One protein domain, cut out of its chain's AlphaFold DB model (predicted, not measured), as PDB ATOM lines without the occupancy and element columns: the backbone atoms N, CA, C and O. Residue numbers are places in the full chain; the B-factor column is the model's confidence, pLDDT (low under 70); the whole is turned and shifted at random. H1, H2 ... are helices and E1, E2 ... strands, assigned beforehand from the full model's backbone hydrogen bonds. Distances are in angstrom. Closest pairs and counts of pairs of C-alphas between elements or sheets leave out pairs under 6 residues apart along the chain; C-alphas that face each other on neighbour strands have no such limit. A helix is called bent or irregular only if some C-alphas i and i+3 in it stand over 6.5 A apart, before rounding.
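AT A GLANCE: This is residues 397 to 482 and 540 to 601 of the 1190 residues of an uncharacterized protein of Coccomyxa subellipsoidea (strain C-169) (UniProt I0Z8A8). Two lobes stand one after the other along the longest axis, each a strongly twisted antiparallel sheet of five strands with a long bent strand in it, E2 in one lobe and E7 in the other. The first lobe also has H1 crossing over E2 and E3, with H2 packed on H1; the second has no named helix. The 148 printed residues hold two named helices and ten named strands, in the order H1 E1 E2 E3 E4 E5 H2 E6 E7 E8 E9 E10. The sheets run E4 E3 E2 E1 E5 and E9 E8 E7 E6 E10, and the class is mixed, helices and strands. The whole is compact, with a radius of gyration of the C-alphas of 15.9 A and spans of 48 by 32 by 29 A.

IN THESE COORDINATES: Find C-alpha 397 at (4.162, 32.106, 21.098), where H1, residues 397 to 403, begins; it is 9.9 A long. Next come E1, 408 to 413, 15.9 A; E2, 418 to 428, 25.1 A; E3, 433 to 438, 15.0 A; E4, 443 to 446; and E5, 453 to 457, 12.7 A. H2, 467 to 476, runs 14.3 A. Beyond the cut, find E6, 545 to 549, 13.6 A, with C-alpha 545 at (-4.225, 7.802, 46.741). E7, 556 to 565, is 23.6 A long; E8, 570 to 575, 15.3 A; E9, 580 to 583, 9.5 A. E10, 592 to 594, ends at C-alpha 594, (-6.029, 9.039, 51.144).

HOW THE PARTS SIT: Begin with E1 to E4, a meander, each strand the antiparallel neighbour of the one before. Look at N 411 and O 420, 2.8 A, between E1 and E2; N 425 and O 435, 2.9 A, between E2 and E3; N 436 and O 444, 2.8 A, between E3 and E4. E5 is E1's antiparallel neighbour, with N 410 and O 454 at 2.9 A. E2 bends by 82 degrees at residue 425. H1 is on this sheet at a height of 9.0 A, across E2 at 89 degrees on the local plane. H1 and H2 touch, closest at the C-alphas of Ala 400 and Ala 472, 4.4 A, at a steep tilt of 46 degrees, opposite ways. In both helices every O i to N i+4 pair is within hydrogen-bond range. E6 to E9 form the second meander: see N 546 and O 559, 2.9 A; N 562 and O 572, 2.8 A; N 573 and O 581, 2.9 A. E7 bends by 75 degrees at residue 562. E10 is E6's antiparallel neighbour, with N 547 and O 592 at 2.9 A. Between the sheets, the closest C-alphas of E5 and E9 are Thr 457 and Glu 581, 7.3 A.

THE WHOLE: The two farthest C-alphas, Tyr 430 and Arg 598, are 51.1 A apart. Residues 483 to 539 are not printed, and C-alphas 482 and 540 are 33.8 A apart across the cut. Of the links printed whole, none is long. The mean pLDDT of the printed part is 87.1, with residues 479 to 482 and 597 to 601 under 70.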
ATOM      1  N   ILE A 397       4.948  33.285  21.454       87.00
ATOM      2  CA  ILE A 397       4.162  32.106  21.098       87.00
ATOM      3  C   ILE A 397       5.047  30.964  20.577       87.00
ATOM      4  O   ILE A 397       4.807  29.811  20.920       87.00
ATOM      5  N   THR A 398       6.097  31.273  19.806       89.31
ATOM      6  CA  THR A 398       7.063  30.274  19.316       89.31
ATOM      7  C   THR A 398       7.743  29.537  20.468       89.31
ATOM      8  O   THR A 398       7.742  28.314  20.485       89.31
ATOM      9  N   HIS A 399       8.255  30.274  21.455       90.00
ATOM     10  CA  HIS A 399       8.959  29.710  22.608       90.00
ATOM     11  C   HIS A 399       8.008  28.935  23.533       90.00
ATOM     12  O   HIS A 399       8.423  27.994  24.199       90.00
ATOM     13  N   ALA A 400       6.723  29.302  23.576       90.19
ATOM     14  CA  ALA A 400       5.723  28.531  24.309       90.19
ATOM     15  C   ALA A 400       5.373  27.204  23.614       90.19
ATOM     16  O   ALA A 400       5.247  26.195  24.296       90.19
ATOM     17  N   LEU A 401       5.256  27.185  22.281       91.75
ATOM     18  CA  LEU A 401       5.028  25.959  21.496       91.75
ATOM     19  C   LEU A 401       6.252  25.023  21.474       91.75
ATOM     20  O   LEU A 401       6.095  23.815  21.314       91.75
ATOM     21  N   GLU A 402       7.453  25.580  21.648       93.06
ATOM     22  CA  GLU A 402       8.720  24.851  21.781       93.06
ATOM     23  C   GLU A 402       8.900  24.267  23.191       93.06
ATOM     24  O   GLU A 402       9.273  23.109  23.337       93.06
ATOM     25  N   ALA A 403       8.553  25.027  24.238       92.06
ATOM     26  CA  ALA A 403       8.687  24.592  25.631       92.06
ATOM     27  C   ALA A 403       7.740  23.445  26.039       92.06
ATOM     28  O   ALA A 403       8.016  22.783  27.032       92.06
ATOM     29  N   VAL A 404       6.638  23.220  25.309       92.62
ATOM     30  CA  VAL A 404       5.654  22.144  25.576       92.62
ATOM     31  C   VAL A 404       5.979  20.811  24.885       92.62
ATOM     32  O   VAL A 404       5.195  19.870  24.977       92.62
ATOM     33  N   VAL A 405       7.117  20.700  24.194       94.12
ATOM     34  CA  VAL A 405       7.598  19.409  23.670       94.12
ATOM     35  C   VAL A 405       7.882  18.453  24.841       94.12
ATOM     36  O   VAL A 405       8.432  18.869  25.859       94.12
ATOM     37  N   GLY A 406       7.446  17.196  24.726       91.69
ATOM     38  CA  GLY A 406       7.420  16.206  25.812       91.69
ATOM     39  C   GLY A 406       6.229  16.329  26.779       91.69
ATOM     40  O   GLY A 406       6.188  15.634  27.789       91.69
ATOM     41  N   SER A 407       5.255  17.212  26.515       92.19
ATOM     42  CA  SER A 407       3.982  17.253  27.262       92.19
ATOM     43  C   SER A 407       2.921  16.387  26.574       92.19
ATOM     44  O   SER A 407       2.812  16.422  25.344       92.19
ATOM     45  N   ARG A 408       2.082  15.672  27.340       93.19
ATOM     46  CA  ARG A 408       0.879  15.027  26.782       93.19
ATOM     47  C   ARG A 408      -0.276  16.014  26.660       93.19
ATOM     48  O   ARG A 408      -0.477  16.903  27.496       93.19
ATOM     49  N   VAL A 409      -1.075  15.824  25.618       94.06
ATOM     50  CA  VAL A 409      -2.161  16.706  25.197       94.06
ATOM     51  C   VAL A 409      -3.341  15.876  24.691       94.06
ATOM     52  O   VAL A 409      -3.156  14.853  24.042       94.06
ATOM     53  N   GLY A 410      -4.564  16.306  24.996       93.50
ATOM     54  CA  GLY A 410      -5.773  15.826  24.335       93.50
ATOM     55  C   GLY A 410      -6.173  16.813  23.243       93.50
ATOM     56  O   GLY A 410      -6.486  17.959  23.561       93.50
ATOM     57  N   VAL A 411      -6.181  16.405  21.975       94.69
ATOM     58  CA  VAL A 411      -6.626  17.234  20.839       94.69
ATOM     59  C   VAL A 411      -8.070  16.886  20.493       94.69
ATOM     60  O   VAL A 411      -8.419  15.721  20.340       94.69
ATOM     61  N   TRP A 412      -8.930  17.896  20.389       93.44
ATOM     62  CA  TRP A 412     -10.329  17.721  20.011       93.44
ATOM     63  C   TRP A 412     -10.465  17.519  18.504       93.44
ATOM     64  O   TRP A 412     -10.208  18.445  17.729       93.44
ATOM     65  N   TRP A 413     -10.968  16.356  18.107       89.38
ATOM     66  CA  TRP A 413     -11.411  16.095  16.745       89.38
ATOM     67  C   TRP A 413     -12.903  16.409  16.621       89.38
ATOM     68  O   TRP A 413     -13.747  15.899  17.358       89.38
ATOM     69  N   SER A 414     -13.235  17.315  15.699       87.69
ATOM     70  CA  SER A 414     -14.608  17.803  15.519       87.69
ATOM     71  C   SER A 414     -15.489  16.912  14.648       87.69
ATOM     72  O   SER A 414     -16.657  17.244  14.472       87.69
ATOM     73  N   GLU A 415     -14.933  15.854  14.057       86.62
ATOM     74  CA  GLU A 415     -15.688  14.906  13.231       86.62
ATOM     75  C   GLU A 415     -16.279  13.787  14.112       86.62
ATOM     76  O   GLU A 415     -17.443  13.434  13.934       86.62
ATOM     77  N   ASP A 416     -15.550  13.370  15.154       85.44
ATOM     78  CA  ASP A 416     -15.953  12.350  16.141       85.44
ATOM     79  C   ASP A 416     -16.526  12.931  17.455       85.44
ATOM     80  O   ASP A 416     -16.956  12.192  18.337       85.44
ATOM     81  N   GLU A 417     -16.489  14.260  17.611       86.81
ATOM     82  CA  GLU A 417     -16.800  14.999  18.851       86.81
ATOM     83  C   GLU A 417     -16.045  14.475  20.100       86.81
ATOM     84  O   GLU A 417     -16.577  14.445  21.215       86.81
ATOM     85  N   ALA A 418     -14.776  14.092  19.918       85.38
ATOM     86  CA  ALA A 418     -13.940  13.435  20.925       85.38
ATOM     87  C   ALA A 418     -12.579  14.129  21.138       85.38
ATOM     88  O   ALA A 418     -12.123  14.926  20.318       85.38
ATOM     89  N   PHE A 419     -11.908  13.814  22.254       89.75
ATOM     90  CA  PHE A 419     -10.509  14.190  22.504       89.75
ATOM     91  C   PHE A 419      -9.592  12.980  22.292       89.75
ATOM     92  O   PHE A 419      -9.670  12.020  23.055       89.75
ATOM     93  N   TYR A 420      -8.685  13.071  21.320       91.00
ATOM     94  CA  TYR A 420      -7.632  12.087  21.073       91.00
ATOM     95  C   TYR A 420      -6.392  12.463  21.885       91.00
ATOM     96  O   TYR A 420      -5.927  13.604  21.836       91.00
ATOM     97  N   LYS A 421      -5.900  11.521  22.692       92.69
ATOM     98  CA  LYS A 421      -4.736  11.701  23.571       92.69
ATOM     99  C   LYS A 421      -3.445  11.460  22.791       92.69
ATOM    100  O   LYS A 421      -3.438  10.616  21.905       92.69
ATOM    101  N   GLY A 422      -2.380  12.185  23.124       93.88
ATOM    102  CA  GLY A 422      -1.056  11.973  22.543       93.88
ATOM    103  C   GLY A 422       0.058  12.752  23.243       93.88
ATOM    104  O   GLY A 422      -0.196  13.556  24.142       93.88
ATOM    105  N   GLU A 423       1.299  12.533  22.817       94.62
ATOM    106  CA  GLU A 423       2.505  13.227  23.281       94.62
ATOM    107  C   GLU A 423       3.062  14.175  22.210       94.62
ATOM    108  O   GLU A 423       3.163  13.826  21.033       94.62
ATOM    109  N   ILE A 424       3.459  15.386  22.611       96.25
ATOM    110  CA  ILE A 424       4.083  16.363  21.712       96.25
ATOM    111  C   ILE A 424       5.556  15.994  21.478       96.25
ATOM    112  O   ILE A 424       6.436  16.448  22.208       96.25
ATOM    113  N   LEU A 425       5.845  15.225  20.427       96.19
ATOM    114  CA  LEU A 425       7.208  14.801  20.078       96.19
ATOM    115  C   LEU A 425       8.117  15.934  19.577       96.19
ATOM    116  O   LEU A 425       9.333  15.873  19.751       96.19
ATOM    117  N   ALA A 426       7.570  16.943  18.889       95.44
ATOM    118  CA  ALA A 426       8.382  17.992  18.264       95.44
ATOM    119  C   ALA A 426       7.620  19.306  18.034       95.44
ATOM    120  O   ALA A 426       6.391  19.366  18.105       95.44
ATOM    121  N   PHE A 427       8.360  20.361  17.680       96.94
ATOM    122  CA  PHE A 427       7.806  21.654  17.287       96.94
ATOM    123  C   PHE A 427       8.467  22.212  16.016       96.94
ATOM    124  O   PHE A 427       9.684  22.367  15.934       96.94
ATOM    125  N   ASP A 428       7.642  22.570  15.033       94.88
ATOM    126  CA  ASP A 428       8.027  23.265  13.809       94.88
ATOM    127  C   ASP A 428       7.853  24.777  14.005       94.88
ATOM    128  O   ASP A 428       6.757  25.348  13.900       94.88
ATOM    129  N   SER A 429       8.980  25.443  14.258       93.38
ATOM    130  CA  SER A 429       9.047  26.886  14.475       93.38
ATOM    131  C   SER A 429       8.810  27.727  13.211       93.38
ATOM    132  O   SER A 429       8.573  28.933  13.340       93.38
ATOM    133  N   TYR A 430       8.798  27.138  12.009       91.19
ATOM    134  CA  TYR A 430       8.455  27.817  10.755       91.19
ATOM    135  C   TYR A 430       6.936  27.791  10.517       91.19
ATOM    136  O   TYR A 430       6.320  28.848  10.358       91.19
ATOM    137  N   HIS A 431       6.309  26.610  10.567       90.44
ATOM    138  CA  HIS A 431       4.866  26.444  10.348       90.44
ATOM    139  C   HIS A 431       4.002  26.765  11.579       90.44
ATOM    140  O   HIS A 431       2.794  26.961  11.422       90.44
ATOM    141  N   LYS A 432       4.600  26.851  12.777       94.06
ATOM    142  CA  LYS A 432       3.918  26.977  14.083       94.06
ATOM    143  C   LYS A 432       2.973  25.799  14.345       94.06
ATOM    144  O   LYS A 432       1.784  25.986  14.604       94.06
ATOM    145  N   ARG A 433       3.517  24.587  14.219       95.62
ATOM    146  CA  ARG A 433       2.809  23.316  14.429       95.62
ATOM    147  C   ARG A 433       3.632  22.399  15.318       95.62
ATOM    148  O   ARG A 433       4.856  22.437  15.264       95.62
ATOM    149  N   ASN A 434       2.959  21.582  16.103       97.12
ATOM    150  CA  ASN A 434       3.560  20.577  16.961       97.12
ATOM    151  C   ASN A 434       3.352  19.204  16.320       97.12
ATOM    152  O   ASN A 434       2.280  18.952  15.775       97.12
ATOM    153  N   LYS A 435       4.371  18.344  16.357       97.56
ATOM    154  CA  LYS A 435       4.208  16.930  16.016       97.56
ATOM    155  C   LYS A 435       3.635  16.241  17.243       97.56
ATOM    156  O   LYS A 435       4.208  16.397  18.322       97.56
ATOM    157  N   ILE A 436       2.529  15.535  17.081       97.19
ATOM    158  CA  ILE A 436       1.860  14.781  18.138       97.19
ATOM    159  C   ILE A 436       1.854  13.317  17.712       97.19
ATOM    160  O   ILE A 436       1.471  13.031  16.582       97.19
ATOM    161  N   LEU A 437       2.306  12.435  18.599       96.12
ATOM    162  CA  LEU A 437       2.097  10.992  18.507       96.12
ATOM    163  C   LEU A 437       0.885  10.660  19.371       96.12
ATOM    164  O   LEU A 437       0.929  10.886  20.581       96.12
ATOM    165  N   TYR A 438      -0.196  10.197  18.758       94.56
ATOM    166  CA  TYR A 438      -1.434   9.854  19.449       94.56
ATOM    167  C   TYR A 438      -1.355   8.463  20.111       94.56
ATOM    168  O   TYR A 438      -0.499   7.641  19.786       94.56
ATOM    169  N   ASP A 439      -2.247   8.198  21.068       88.88
ATOM    170  CA  ASP A 439      -2.331   6.942  21.837       88.88
ATOM    171  C   ASP A 439      -2.758   5.719  20.976       88.88
ATOM    172  O   ASP A 439      -2.763   4.592  21.470       88.88
ATOM    173  N   ASP A 440      -3.100   5.933  19.701       86.44
ATOM    174  CA  ASP A 440      -3.330   4.927  18.647       86.44
ATOM    175  C   ASP A 440      -2.080   4.618  17.795       86.44
ATOM    176  O   ASP A 440      -2.093   3.670  17.007       86.44
ATOM    177  N   GLY A 441      -0.994   5.374  17.980       87.50
ATOM    178  CA  GLY A 441       0.251   5.261  17.222       87.50
ATOM    179  C   GLY A 441       0.370   6.210  16.023       87.50
ATOM    180  O   GLY A 441       1.440   6.256  15.416       87.50
ATOM    181  N   GLU A 442      -0.661   6.987  15.672       91.69
ATOM    182  CA  GLU A 442      -0.586   7.912  14.535       91.69
ATOM    183  C   GLU A 442       0.206   9.194  14.860       91.69
ATOM    184  O   GLU A 442       0.128   9.755  15.956       91.69
ATOM    185  N   GLU A 443       0.966   9.700  13.881       95.81
ATOM    186  CA  GLU A 443       1.774  10.919  14.015       95.81
ATOM    187  C   GLU A 443       1.249  12.075  13.147       95.81
ATOM    188  O   GLU A 443       1.353  12.037  11.919       95.81
ATOM    189  N   GLU A 444       0.795  13.174  13.760       96.50
ATOM    190  CA  GLU A 444       0.251  14.329  13.027       96.50
ATOM    191  C   GLU A 444       0.918  15.673  13.383       96.50
ATOM    192  O   GLU A 444       1.388  15.904  14.497       96.50
ATOM    193  N   TRP A 445       0.946  16.605  12.424       96.50
ATOM    194  CA  TRP A 445       1.487  17.960  12.600       96.50
ATOM    195  C   TRP A 445       0.372  18.981  12.869       96.50
ATOM    196  O   TRP A 445      -0.023  19.742  11.974       96.50
ATOM    197  N   VAL A 446      -0.077  19.028  14.122       96.25
ATOM    198  CA  VAL A 446      -1.220  19.815  14.610       96.25
ATOM    199  C   VAL A 446      -0.849  21.273  14.891       96.25
ATOM    200  O   VAL A 446       0.182  21.596  15.486       96.25
ATOM    201  N   ALA A 447      -1.728  22.200  14.514       94.00
ATOM    202  CA  ALA A 447      -1.605  23.612  14.865       94.00
ATOM    203  C   ALA A 447      -2.324  23.913  16.195       94.00
ATOM    204  O   ALA A 447      -3.385  24.531  16.176       94.00
ATOM    205  N   LEU A 448      -1.744  23.528  17.344       92.94
ATOM    206  CA  LEU A 448      -2.375  23.642  18.680       92.94
ATOM    207  C   LEU A 448      -3.054  24.998  18.965       92.94
ATOM    208  O   LEU A 448      -4.077  25.052  19.627       92.94
ATOM    209  N   GLN A 449      -2.548  26.107  18.417       90.12
ATOM    210  CA  GLN A 449      -3.156  27.441  18.563       90.12
ATOM    211  C   GLN A 449      -4.482  27.672  17.811       90.12
ATOM    212  O   GLN A 449      -5.018  28.784  17.837       90.12
ATOM    213  N   ARG A 450      -4.946  26.694  17.036       89.94
ATOM    214  CA  ARG A 450      -6.150  26.765  16.195       89.94
ATOM    215  C   ARG A 450      -7.179  25.721  16.588       89.94
ATOM    216  O   ARG A 450      -8.368  26.027  16.539       89.94
ATOM    217  N   GLU A 451      -6.705  24.548  16.983       92.62
ATOM    218  CA  GLU A 451      -7.555  23.450  17.417       92.62
ATOM    219  C   GLU A 451      -7.966  23.633  18.885       92.62
ATOM    220  O   GLU A 451      -7.383  24.427  19.628       92.62
ATOM    221  N   LEU A 452      -9.004  22.919  19.320       90.31
ATOM    222  CA  LEU A 452      -9.355  22.860  20.738       90.31
ATOM    223  C   LEU A 452      -8.532  21.742  21.384       90.31
ATOM    224  O   LEU A 452      -8.478  20.639  20.857       90.31
ATOM    225  N   PHE A 453      -7.900  22.006  22.524       92.44
ATOM    226  CA  PHE A 453      -7.077  21.003  23.203       92.44
ATOM    227  C   PHE A 453      -7.128  21.141  24.731       92.44
ATOM    228  O   PHE A 453      -7.507  22.190  25.266       92.44
ATOM    229  N   SER A 454      -6.755  20.076  25.432       89.12
ATOM    230  CA  SER A 454      -6.601  19.982  26.886       89.12
ATOM    231  C   SER A 454      -5.180  19.522  27.229       89.12
ATOM    232  O   SER A 454      -4.589  18.725  26.505       89.12
ATOM    233  N   TRP A 455      -4.604  20.024  28.322       90.81
ATOM    234  CA  TRP A 455      -3.318  19.516  28.810       90.81
ATOM    235  C   TRP A 455      -3.527  18.241  29.626       90.81
ATOM    236  O   TRP A 455      -4.469  18.174  30.417       90.81
ATOM    237  N   LEU A 456      -2.645  17.254  29.446       86.50
ATOM    238  CA  LEU A 456      -2.694  15.981  30.163       86.50
ATOM    239  C   LEU A 456      -1.554  15.882  31.181       86.50
ATOM    240  O   LEU A 456      -1.846  15.847  32.370       86.50
ATOM    241  N   THR A 457      -0.289  15.920  30.759       85.50
ATOM    242  CA  THR A 457       0.906  15.879  31.636       85.50
ATOM    243  C   THR A 457       2.013  16.790  31.067       85.50
ATOM    244  O   THR A 457       1.940  17.137  29.885       85.50
ATOM    245  N   PRO A 458       3.030  17.212  31.849       83.38
ATOM    246  CA  PRO A 458       3.236  16.969  33.282       83.38
ATOM    247  C   PRO A 458       2.325  17.827  34.173       83.38
ATOM    248  O   PRO A 458       2.074  18.998  33.879       83.38
ATOM    249  N   ARG A 459       1.846  17.258  35.284       82.56
ATOM    250  CA  ARG A 459       0.952  17.921  36.249       82.56
ATOM    251  C   ARG A 459       1.710  18.481  37.440       82.56
ATOM    252  O   ARG A 459       1.525  19.650  37.798       82.56
ATOM    253  N   ALA A 460       2.556  17.656  38.048       79.25
ATOM    254  CA  ALA A 460       3.398  18.027  39.169       79.25
ATOM    255  C   ALA A 460       4.631  18.826  38.720       79.25
ATOM    256  O   ALA A 460       5.284  18.511  37.723       79.25
ATOM    257  N   LEU A 461       5.028  19.813  39.530       75.00
ATOM    258  CA  LEU A 461       6.291  20.547  39.357       75.00
ATOM    259  C   LEU A 461       7.484  19.579  39.338       75.00
ATOM    260  O   LEU A 461       8.399  19.729  38.532       75.00
ATOM    261  N   ALA A 462       7.423  18.553  40.189       74.69
ATOM    262  CA  ALA A 462       8.418  17.492  40.301       74.69
ATOM    263  C   ALA A 462       8.421  16.478  39.136       74.69
ATOM    264  O   ALA A 462       9.392  15.741  38.993       74.69
ATOM    265  N   ALA A 463       7.377  16.459  38.299       75.31
ATOM    266  CA  ALA A 463       7.322  15.693  37.047       75.31
ATOM    267  C   ALA A 463       7.769  16.525  35.825       75.31
ATOM    268  O   ALA A 463       7.615  16.098  34.687       75.31
ATOM    269  N   GLY A 464       8.307  17.732  36.046       77.88
ATOM    270  CA  GLY A 464       8.783  18.621  34.984       77.88
ATOM    271  C   GLY A 464       7.847  19.781  34.637       77.88
ATOM    272  O   GLY A 464       8.194  20.568  33.759       77.88
ATOM    273  N   ALA A 465       6.714  19.966  35.334       79.44
ATOM    274  CA  ALA A 465       5.805  21.105  35.135       79.44
ATOM    275  C   ALA A 465       6.389  22.431  35.677       79.44
ATOM    276  O   ALA A 465       5.842  23.051  36.591       79.44
ATOM    277  N   THR A 466       7.538  22.856  35.140       83.81
ATOM    278  CA  THR A 466       8.282  24.047  35.574       83.81
ATOM    279  C   THR A 466       7.425  25.319  35.505       83.81
ATOM    280  O   THR A 466       6.481  25.388  34.715       83.81
ATOM    281  N   PRO A 467       7.750  26.388  36.260       82.31
ATOM    282  CA  PRO A 467       7.034  27.662  36.154       82.31
ATOM    283  C   PRO A 467       7.023  28.254  34.735       82.31
ATOM    284  O   PRO A 467       6.089  28.979  34.386       82.31
ATOM    285  N   GLU A 468       8.030  27.935  33.918       84.06
ATOM    286  CA  GLU A 468       8.123  28.329  32.511       84.06
ATOM    287  C   GLU A 468       7.190  27.489  31.632       84.06
ATOM    288  O   GLU A 468       6.353  28.069  30.938       84.06
ATOM    289  N   LEU A 469       7.230  26.153  31.738       86.12
ATOM    290  CA  LEU A 469       6.305  25.251  31.038       86.12
ATOM    291  C   LEU A 469       4.849  25.548  31.417       86.12
ATOM    292  O   LEU A 469       4.015  25.777  30.548       86.12
ATOM    293  N   ALA A 470       4.544  25.677  32.705       83.62
ATOM    294  CA  ALA A 470       3.213  26.036  33.181       83.62
ATOM    295  C   ALA A 470       2.752  27.422  32.674       83.62
ATOM    296  O   ALA A 470       1.556  27.664  32.498       83.62
ATOM    297  N   SER A 471       3.681  28.344  32.399       86.19
ATOM    298  CA  SER A 471       3.368  29.642  31.783       86.19
ATOM    299  C   SER A 471       3.208  29.555  30.262       86.19
ATOM    300  O   SER A 471       2.355  30.255  29.717       86.19
ATOM    301  N   ALA A 472       3.941  28.669  29.584       87.75
ATOM    302  CA  ALA A 472       3.731  28.326  28.178       87.75
ATOM    303  C   ALA A 472       2.367  27.646  27.969       87.75
ATOM    304  O   ALA A 472       1.554  28.133  27.186       87.75
ATOM    305  N   MET A 473       2.058  26.613  28.758       87.75
ATOM    306  CA  MET A 473       0.762  25.928  28.811       87.75
ATOM    307  C   MET A 473      -0.412  26.907  28.967       87.75
ATOM    308  O   MET A 473      -1.413  26.795  28.253       87.75
ATOM    309  N   ARG A 474      -0.274  27.906  29.855       84.62
ATOM    310  CA  ARG A 474      -1.262  28.982  30.043       84.62
ATOM    311  C   ARG A 474      -1.309  29.987  28.888       84.62
ATOM    312  O   ARG A 474      -2.390  30.476  28.578       84.62
ATOM    313  N   LEU A 475      -0.182  30.293  28.238       88.12
ATOM    314  CA  LEU A 475      -0.144  31.194  27.078       88.12
ATOM    315  C   LEU A 475      -0.818  30.582  25.840       88.12
ATOM    316  O   LEU A 475      -1.413  31.314  25.050       88.12
ATOM    317  N   LEU A 476      -0.728  29.260  25.672       86.94
ATOM    318  CA  LEU A 476      -1.329  28.545  24.542       86.94
ATOM    319  C   LEU A 476      -2.842  28.315  24.695       86.94
ATOM    320  O   LEU A 476      -3.516  28.139  23.686       86.94
ATOM    321  N   GLY A 477      -3.384  28.401  25.915       75.81
ATOM    322  CA  GLY A 477      -4.825  28.563  26.139       75.81
ATOM    323  C   GLY A 477      -5.675  27.308  25.919       75.81
ATOM    324  O   GLY A 477      -6.711  27.388  25.261       75.81
ATOM    325  N   ALA A 478      -5.264  26.174  26.494       72.62
ATOM    326  CA  ALA A 478      -6.073  24.953  26.535       72.62
ATOM    327  C   ALA A 478      -7.494  25.213  27.078       72.62
ATOM    328  O   ALA A 478      -7.687  26.033  27.976       72.62
ATOM    329  N   ARG A 479      -8.494  24.462  26.603       61.78
ATOM    330  CA  ARG A 479      -9.916  24.643  26.959       61.78
ATOM    331  C   ARG A 479     -10.202  24.452  28.456       61.78
ATOM    332  O   ARG A 479     -11.144  25.053  28.968       61.78
ATOM    333  N   ASN A 480      -9.372  23.660  29.137       54.62
ATOM    334  CA  ASN A 480      -9.452  23.409  30.578       54.62
ATOM    335  C   ASN A 480      -8.616  24.399  31.411       54.62
ATOM    336  O   ASN A 480      -8.769  24.423  32.627       54.62
ATOM    337  N   ALA A 481      -7.775  25.240  30.788       48.38
ATOM    338  CA  ALA A 481      -6.970  26.237  31.489       48.38
ATOM    339  C   ALA A 481      -7.879  27.263  32.181       48.38
ATOM    340  O   ALA A 481      -8.409  28.182  31.551       48.38
ATOM    341  N   GLY A 482      -8.082  27.070  33.487       39.12
ATOM    342  CA  GLY A 482      -9.049  27.814  34.278       39.12
ATOM    343  C   GLY A 482      -8.859  29.323  34.155       39.12
ATOM    344  O   GLY A 482      -7.741  29.839  34.232       39.12
ATOM    345  N   ALA A 540       6.502   2.805  50.955       91.12
ATOM    346  CA  ALA A 540       5.295   2.710  51.785       91.12
ATOM    347  C   ALA A 540       4.111   3.538  51.244       91.12
ATOM    348  O   ALA A 540       2.984   3.364  51.712       91.12
ATOM    349  N   ALA A 541       4.357   4.432  50.276       91.00
ATOM    350  CA  ALA A 541       3.324   5.202  49.589       91.00
ATOM    351  C   ALA A 541       2.635   4.430  48.451       91.00
ATOM    352  O   ALA A 541       1.570   4.842  48.000       91.00
ATOM    353  N   VAL A 542       3.192   3.301  47.999       91.31
ATOM    354  CA  VAL A 542       2.590   2.494  46.928       91.31
ATOM    355  C   VAL A 542       1.218   1.957  47.360       91.31
ATOM    356  O   VAL A 542       1.028   1.492  48.485       91.31
ATOM    357  N   GLY A 543       0.235   2.071  46.467       89.25
ATOM    358  CA  GLY A 543      -1.179   1.767  46.692       89.25
ATOM    359  C   GLY A 543      -1.991   2.884  47.363       89.25
ATOM    360  O   GLY A 543      -3.217   2.776  47.420       89.25
ATOM    361  N   TRP A 544      -1.369   3.954  47.871       92.25
ATOM    362  CA  TRP A 544      -2.109   5.101  48.416       92.25
ATOM    363  C   TRP A 544      -2.656   5.992  47.306       92.25
ATOM    364  O   TRP A 544      -2.114   6.037  46.199       92.25
ATOM    365  N   ARG A 545      -3.712   6.750  47.622       91.75
ATOM    366  CA  ARG A 545      -4.225   7.802  46.741       91.75
ATOM    367  C   ARG A 545      -3.736   9.177  47.176       91.75
ATOM    368  O   ARG A 545      -3.681   9.493  48.365       91.75
ATOM    369  N   VAL A 546      -3.400   9.993  46.186       92.81
ATOM    370  CA  VAL A 546      -2.812  11.322  46.340       92.81
ATOM    371  C   VAL A 546      -3.571  12.317  45.462       92.81
ATOM    372  O   VAL A 546      -3.942  12.003  44.330       92.81
ATOM    373  N   SER A 547      -3.823  13.511  45.990       91.94
ATOM    374  CA  SER A 547      -4.414  14.632  45.252       91.94
ATOM    375  C   SER A 547      -3.323  15.662  44.959       91.94
ATOM    376  O   SER A 547      -2.689  16.172  45.889       91.94
ATOM    377  N   LEU A 548      -3.089  15.974  43.684       90.69
ATOM    378  CA  LEU A 548      -2.004  16.843  43.228       90.69
ATOM    379  C   LEU A 548      -2.545  18.065  42.459       90.69
ATOM    380  O   LEU A 548      -3.303  17.888  41.503       90.69
ATOM    381  N   PRO A 549      -2.175  19.301  42.846       88.50
ATOM    382  CA  PRO A 549      -2.568  20.511  42.134       88.50
ATOM    383  C   PRO A 549      -1.772  20.667  40.832       88.50
ATOM    384  O   PRO A 549      -0.538  20.687  40.854       88.50
ATOM    385  N   PHE A 550      -2.472  20.825  39.710       84.75
ATOM    386  CA  PHE A 550      -1.878  20.988  38.386       84.75
ATOM    387  C   PHE A 550      -1.479  22.453  38.135       84.75
ATOM    388  O   PHE A 550      -2.300  23.368  38.187       84.75
ATOM    389  N   ALA A 551      -0.199  22.694  37.831       74.75
ATOM    390  CA  ALA A 551       0.344  24.038  37.600       74.75
ATOM    391  C   ALA A 551      -0.158  24.733  36.309       74.75
ATOM    392  O   ALA A 551      -0.022  25.961  36.176       74.75
ATOM    393  N   GLY A 552      -0.713  23.964  35.363       71.06
ATOM    394  CA  GLY A 552      -1.240  24.449  34.087       71.06
ATOM    395  C   GLY A 552      -2.570  25.194  34.224       71.06
ATOM    396  O   GLY A 552      -2.702  26.294  33.693       71.06
ATOM    397  N   ASP A 553      -3.531  24.645  34.971       73.94
ATOM    398  CA  ASP A 553      -4.892  25.193  35.086       73.94
ATOM    399  C   ASP A 553      -5.353  25.515  36.523       73.94
ATOM    400  O   ASP A 553      -6.328  26.249  36.699       73.94
ATOM    401  N   GLY A 554      -4.634  25.041  37.546       76.56
ATOM    402  CA  GLY A 554      -4.978  25.224  38.957       76.56
ATOM    403  C   GLY A 554      -6.025  24.242  39.498       76.56
ATOM    404  O   GLY A 554      -6.494  24.431  40.622       76.56
ATOM    405  N   THR A 555      -6.398  23.214  38.733       85.12
ATOM    406  CA  THR A 555      -7.238  22.103  39.203       85.12
ATOM    407  C   THR A 555      -6.444  21.151  40.108       85.12
ATOM    408  O   THR A 555      -5.232  21.297  40.287       85.12
ATOM    409  N   VAL A 556      -7.122  20.177  40.720       89.06
ATOM    410  CA  VAL A 556      -6.494  19.132  41.543       89.06
ATOM    411  C   VAL A 556      -6.869  17.772  40.967       89.06
ATOM    412  O   VAL A 556      -8.036  17.387  41.014       89.06
ATOM    413  N   HIS A 557      -5.882  17.043  40.445       89.31
ATOM    414  CA  HIS A 557      -6.070  15.690  39.923       89.31
ATOM    415  C   HIS A 557      -5.772  14.665  41.019       89.31
ATOM    416  O   HIS A 557      -4.782  14.773  41.744       89.31
ATOM    417  N   ARG A 558      -6.628  13.648  41.129       91.44
ATOM    418  CA  ARG A 558      -6.473  12.525  42.059       91.44
ATOM    419  C   ARG A 558      -5.887  11.326  41.324       91.44
ATOM    420  O   ARG A 558      -6.281  11.054  40.192       91.44
ATOM    421  N   GLY A 559      -4.964  10.619  41.964       92.00
ATOM    422  CA  GLY A 559      -4.362   9.399  41.431       92.00
ATOM    423  C   GLY A 559      -3.973   8.402  42.513       92.00
ATOM    424  O   GLY A 559      -4.031   8.709  43.703       92.00
ATOM    425  N   GLU A 560      -3.601   7.199  42.094       92.25
ATOM    426  CA  GLU A 560      -3.082   6.115  42.926       92.25
ATOM    427  C   GLU A 560      -1.595   5.899  42.618       92.25
ATOM    428  O   GLU A 560      -1.186   5.922  41.459       92.25
ATOM    429  N   ILE A 561      -0.776   5.706  43.649       93.19
ATOM    430  CA  ILE A 561       0.670   5.523  43.493       93.19
ATOM    431  C   ILE A 561       0.952   4.061  43.137       93.19
ATOM    432  O   ILE A 561       0.696   3.174  43.950       93.19
ATOM    433  N   LEU A 562       1.478   3.791  41.941       92.31
ATOM    434  CA  LEU A 562       1.694   2.426  41.443       92.31
ATOM    435  C   LEU A 562       3.086   1.860  41.744       92.31
ATOM    436  O   LEU A 562       3.222   0.652  41.942       92.31
ATOM    437  N   ALA A 563       4.106   2.718  41.801       93.12
ATOM    438  CA  ALA A 563       5.496   2.337  42.049       93.12
ATOM    439  C   ALA A 563       6.294   3.468  42.712       93.12
ATOM    440  O   ALA A 563       5.846   4.615  42.789       93.12
ATOM    441  N   PHE A 564       7.496   3.132  43.181       94.19
ATOM    442  CA  PHE A 564       8.474   4.054  43.755       94.19
ATOM    443  C   PHE A 564       9.883   3.679  43.278       94.19
ATOM    444  O   PHE A 564      10.293   2.529  43.424       94.19
ATOM    445  N   LYS A 565      10.626   4.649  42.737       92.06
ATOM    446  CA  LYS A 565      12.034   4.519  42.339       92.06
ATOM    447  C   LYS A 565      12.918   5.052  43.461       92.06
ATOM    448  O   LYS A 565      13.036   6.260  43.647       92.06
ATOM    449  N   GLU A 566      13.552   4.141  44.197       91.06
ATOM    450  CA  GLU A 566      14.397   4.480  45.351       91.06
ATOM    451  C   GLU A 566      15.611   5.343  44.969       91.06
ATOM    452  O   GLU A 566      15.988   6.232  45.727       91.06
ATOM    453  N   GLU A 567      16.158   5.161  43.763       91.00
ATOM    454  CA  GLU A 567      17.304   5.932  43.256       91.00
ATOM    455  C   GLU A 567      16.997   7.417  43.003       91.00
ATOM    456  O   GLU A 567      17.868   8.263  43.202       91.00
ATOM    457  N   SER A 568      15.775   7.747  42.561       89.75
ATOM    458  CA  SER A 568      15.367   9.121  42.224       89.75
ATOM    459  C   SER A 568      14.402   9.753  43.230       89.75
ATOM    460  O   SER A 568      14.099  10.938  43.118       89.75
ATOM    461  N   GLY A 569      13.893   8.980  44.193       90.94
ATOM    462  CA  GLY A 569      12.868   9.421  45.141       90.94
ATOM    463  C   GLY A 569      11.467   9.589  44.533       90.94
ATOM    464  O   GLY A 569      10.565  10.063  45.222       90.94
ATOM    465  N   GLN A 570      11.265   9.213  43.266       93.12
ATOM    466  CA  GLN A 570      10.023   9.464  42.532       93.12
ATOM    467  C   GLN A 570       8.995   8.339  42.685       93.12
ATOM    468  O   GLN A 570       9.319   7.151  42.680       93.12
ATOM    469  N   HIS A 571       7.725   8.724  42.714       94.38
ATOM    470  CA  HIS A 571       6.544   7.872  42.746       94.38
ATOM    471  C   HIS A 571       5.813   7.932  41.406       94.38
ATOM    472  O   HIS A 571       5.547   9.025  40.913       94.38
ATOM    473  N   GLN A 572       5.429   6.793  40.831       93.62
ATOM    474  CA  GLN A 572       4.542   6.793  39.664       93.62
ATOM    475  C   GLN A 572       3.107   7.011  40.134       93.62
ATOM    476  O   GLN A 572       2.562   6.174  40.856       93.62
ATOM    477  N   VAL A 573       2.499   8.131  39.748       93.06
ATOM    478  CA  VAL A 573       1.118   8.482  40.092       93.06
ATOM    479  C   VAL A 573       0.235   8.231  38.877       93.06
ATOM    480  O   VAL A 573       0.403   8.892  37.861       93.06
ATOM    481  N   PHE A 574      -0.714   7.302  38.994       92.94
ATOM    482  CA  PHE A 574      -1.710   6.984  37.969       92.94
ATOM    483  C   PHE A 574      -3.042   7.648  38.314       92.94
ATOM    484  O   PHE A 574      -3.701   7.300  39.296       92.94
ATOM    485  N   TYR A 575      -3.412   8.654  37.536       91.62
ATOM    486  CA  TYR A 575      -4.555   9.524  37.759       91.62
ATOM    487  C   TYR A 575      -5.884   8.899  37.321       91.62
ATOM    488  O   TYR A 575      -5.941   8.020  36.466       91.62
ATOM    489  N   GLU A 576      -6.987   9.382  37.896       88.31
ATOM    490  CA  GLU A 576      -8.332   8.835  37.656       88.31
ATOM    491  C   GLU A 576      -8.856   9.056  36.219       88.31
ATOM    492  O   GLU A 576      -9.791   8.374  35.807       88.31
ATOM    493  N   ASP A 577      -8.208   9.921  35.431       83.38
ATOM    494  CA  ASP A 577      -8.434  10.148  33.993       83.38
ATOM    495  C   ASP A 577      -7.520   9.308  33.069       83.38
ATOM    496  O   ASP A 577      -7.592   9.420  31.842       83.38
ATOM    497  N   GLY A 578      -6.710   8.413  33.645       87.19
ATOM    498  CA  GLY A 578      -5.873   7.447  32.930       87.19
ATOM    499  C   GLY A 578      -4.468   7.917  32.588       87.19
ATOM    500  O   GLY A 578      -3.719   7.149  31.993       87.19
ATOM    501  N   GLU A 579      -4.081   9.135  32.951       90.06
ATOM    502  CA  GLU A 579      -2.690   9.570  32.800       90.06
ATOM    503  C   GLU A 579      -1.807   9.029  33.917       90.06
ATOM    504  O   GLU A 579      -2.266   8.864  35.045       90.06
ATOM    505  N   ASP A 580      -0.531   8.793  33.630       90.38
ATOM    506  CA  ASP A 580       0.472   8.473  34.637       90.38
ATOM    507  C   ASP A 580       1.736   9.320  34.459       90.38
ATOM    508  O   ASP A 580       2.109   9.686  33.345       90.38
ATOM    509  N   GLU A 581       2.375   9.682  35.574       91.62
ATOM    510  CA  GLU A 581       3.644  10.415  35.569       91.62
ATOM    511  C   GLU A 581       4.505  10.070  36.796       91.62
ATOM    512  O   GLU A 581       3.994   9.648  37.836       91.62
ATOM    513  N   TRP A 582       5.822  10.269  36.692       92.25
ATOM    514  CA  TRP A 582       6.763  10.074  37.801       92.25
ATOM    515  C   TRP A 582       6.977  11.384  38.574       92.25
ATOM    516  O   TRP A 582       7.556  12.338  38.059       92.25
ATOM    517  N   VAL A 583       6.528  11.415  39.830       92.00
ATOM    518  CA  VAL A 583       6.496  12.592  40.712       92.00
ATOM    519  C   VAL A 583       7.380  12.369  41.938       92.00
ATOM    520  O   VAL A 583       7.134  11.442  42.701       92.00
ATOM    521  N   ASP A 584       8.345  13.246  42.221       90.94
ATOM    522  CA  ASP A 584       8.898  13.339  43.585       90.94
ATOM    523  C   ASP A 584       7.844  13.988  44.507       90.94
ATOM    524  O   ASP A 584       7.604  15.200  44.468       90.94
ATOM    525  N   LEU A 585       7.183  13.160  45.326       90.00
ATOM    526  CA  LEU A 585       6.144  13.581  46.274       90.00
ATOM    527  C   LEU A 585       6.689  14.266  47.541       90.00
ATOM    528  O   LEU A 585       5.895  14.778  48.330       90.00
ATOM    529  N   ALA A 586       8.010  14.300  47.748       86.62
ATOM    530  CA  ALA A 586       8.645  15.104  48.790       86.62
ATOM    531  C   ALA A 586       8.930  16.540  48.305       86.62
ATOM    532  O   ALA A 586       8.806  17.483  49.090       86.62
ATOM    533  N   ALA A 587       9.251  16.723  47.019       85.00
ATOM    534  CA  ALA A 587       9.369  18.042  46.387       85.00
ATOM    535  C   ALA A 587       8.013  18.651  45.974       85.00
ATOM    536  O   ALA A 587       7.853  19.876  45.966       85.00
ATOM    537  N   GLN A 588       7.024  17.825  45.622       85.62
ATOM    538  CA  GLN A 588       5.702  18.278  45.191       85.62
ATOM    539  C   GLN A 588       4.795  18.655  46.375       85.62
ATOM    540  O   GLN A 588       4.651  17.921  47.350       85.62
ATOM    541  N   LYS A 589       4.058  19.769  46.247       85.00
ATOM    542  CA  LYS A 589       2.957  20.075  47.171       85.00
ATOM    543  C   LYS A 589       1.784  19.120  46.916       85.00
ATOM    544  O   LYS A 589       1.035  19.312  45.959       85.00
ATOM    545  N   VAL A 590       1.597  18.147  47.800       88.06
ATOM    546  CA  VAL A 590       0.363  17.351  47.895       88.06
ATOM    547  C   VAL A 590      -0.763  18.197  48.501       88.06
ATOM    548  O   VAL A 590      -0.537  18.954  49.447       88.06
ATOM    549  N   ASP A 591      -1.975  18.082  47.956       87.88
ATOM    550  CA  ASP A 591      -3.191  18.667  48.537       87.88
ATOM    551  C   ASP A 591      -3.749  17.777  49.658       87.88
ATOM    552  O   ASP A 591      -3.926  18.224  50.792       87.88
ATOM    553  N   SER A 592      -3.974  16.498  49.353       90.38
ATOM    554  CA  SER A 592      -4.543  15.527  50.287       90.38
ATOM    555  C   SER A 592      -4.036  14.104  50.023       90.38
ATOM    556  O   SER A 592      -3.838  13.694  48.881       90.38
ATOM    557  N   TRP A 593      -3.837  13.354  51.109       92.12
ATOM    558  CA  TRP A 593      -3.497  11.928  51.115       92.12
ATOM    559  C   TRP A 593      -4.723  11.105  51.511       92.12
ATOM    560  O   TRP A 593      -5.514  11.535  52.353       92.12
ATOM    561  N   GLN A 594      -4.890   9.926  50.914       88.94
ATOM    562  CA  GLN A 594      -6.029   9.039  51.144       88.94
ATOM    563  C   GLN A 594      -5.564   7.575  51.165       88.94
ATOM    564  O   GLN A 594      -4.744   7.164  50.341       88.94
ATOM    565  N   GLU A 595      -6.081   6.790  52.113       81.25
ATOM    566  CA  GLU A 595      -5.659   5.399  52.328       81.25
ATOM    567  C   GLU A 595      -5.936   4.481  51.113       81.25
ATOM    568  O   GLU A 595      -6.849   4.760  50.328       81.25
ATOM    569  N   PRO A 596      -5.198   3.360  50.960       75.88
ATOM    570  CA  PRO A 596      -5.402   2.390  49.881       75.88
ATOM    571  C   PRO A 596      -6.817   1.781  49.859       75.88
ATOM    572  O   PRO A 596      -7.130   0.834  50.589       75.88
ATOM    573  N   VAL A 597      -7.687   2.292  48.982       66.44
ATOM    574  CA  VAL A 597      -9.077   1.827  48.847       66.44
ATOM    575  C   VAL A 597      -9.127   0.473  48.131       66.44
ATOM    576  O   VAL A 597      -9.253   0.387  46.908       66.44
ATOM    577  N   ARG A 598      -9.052  -0.615  48.905       62.19
ATOM    578  CA  ARG A 598      -9.164  -1.988  48.390       62.19
ATOM    579  C   ARG A 598     -10.485  -2.195  47.635       62.19
ATOM    580  O   ARG A 598     -11.558  -2.073  48.216       62.19
ATOM    581  N   GLY A 599     -10.392  -2.583  46.362       53.25
ATOM    582  CA  GLY A 599     -11.524  -3.065  45.560       53.25
ATOM    583  C   GLY A 599     -12.298  -2.014  44.757       53.25
ATOM    584  O   GLY A 599     -13.218  -2.393  44.034       53.25
ATOM    585  N   VAL A 600     -11.943  -0.724  44.812       50.81
ATOM    586  CA  VAL A 600     -12.522   0.273  43.891       50.81
ATOM    587  C   VAL A 600     -11.719   0.296  42.593       50.81
ATOM    588  O   VAL A 600     -10.722   1.008  42.465       50.81
ATOM    589  N   VAL A 601     -12.197  -0.469  41.610       56.19
ATOM    590  CA  VAL A 601     -11.801  -0.317  40.204       56.19
ATOM    591  C   VAL A 601     -12.418   0.983  39.678       56.19
ATOM    592  O   VAL A 601     -13.517   1.000  39.124       56.19
TER     593      VAL A 601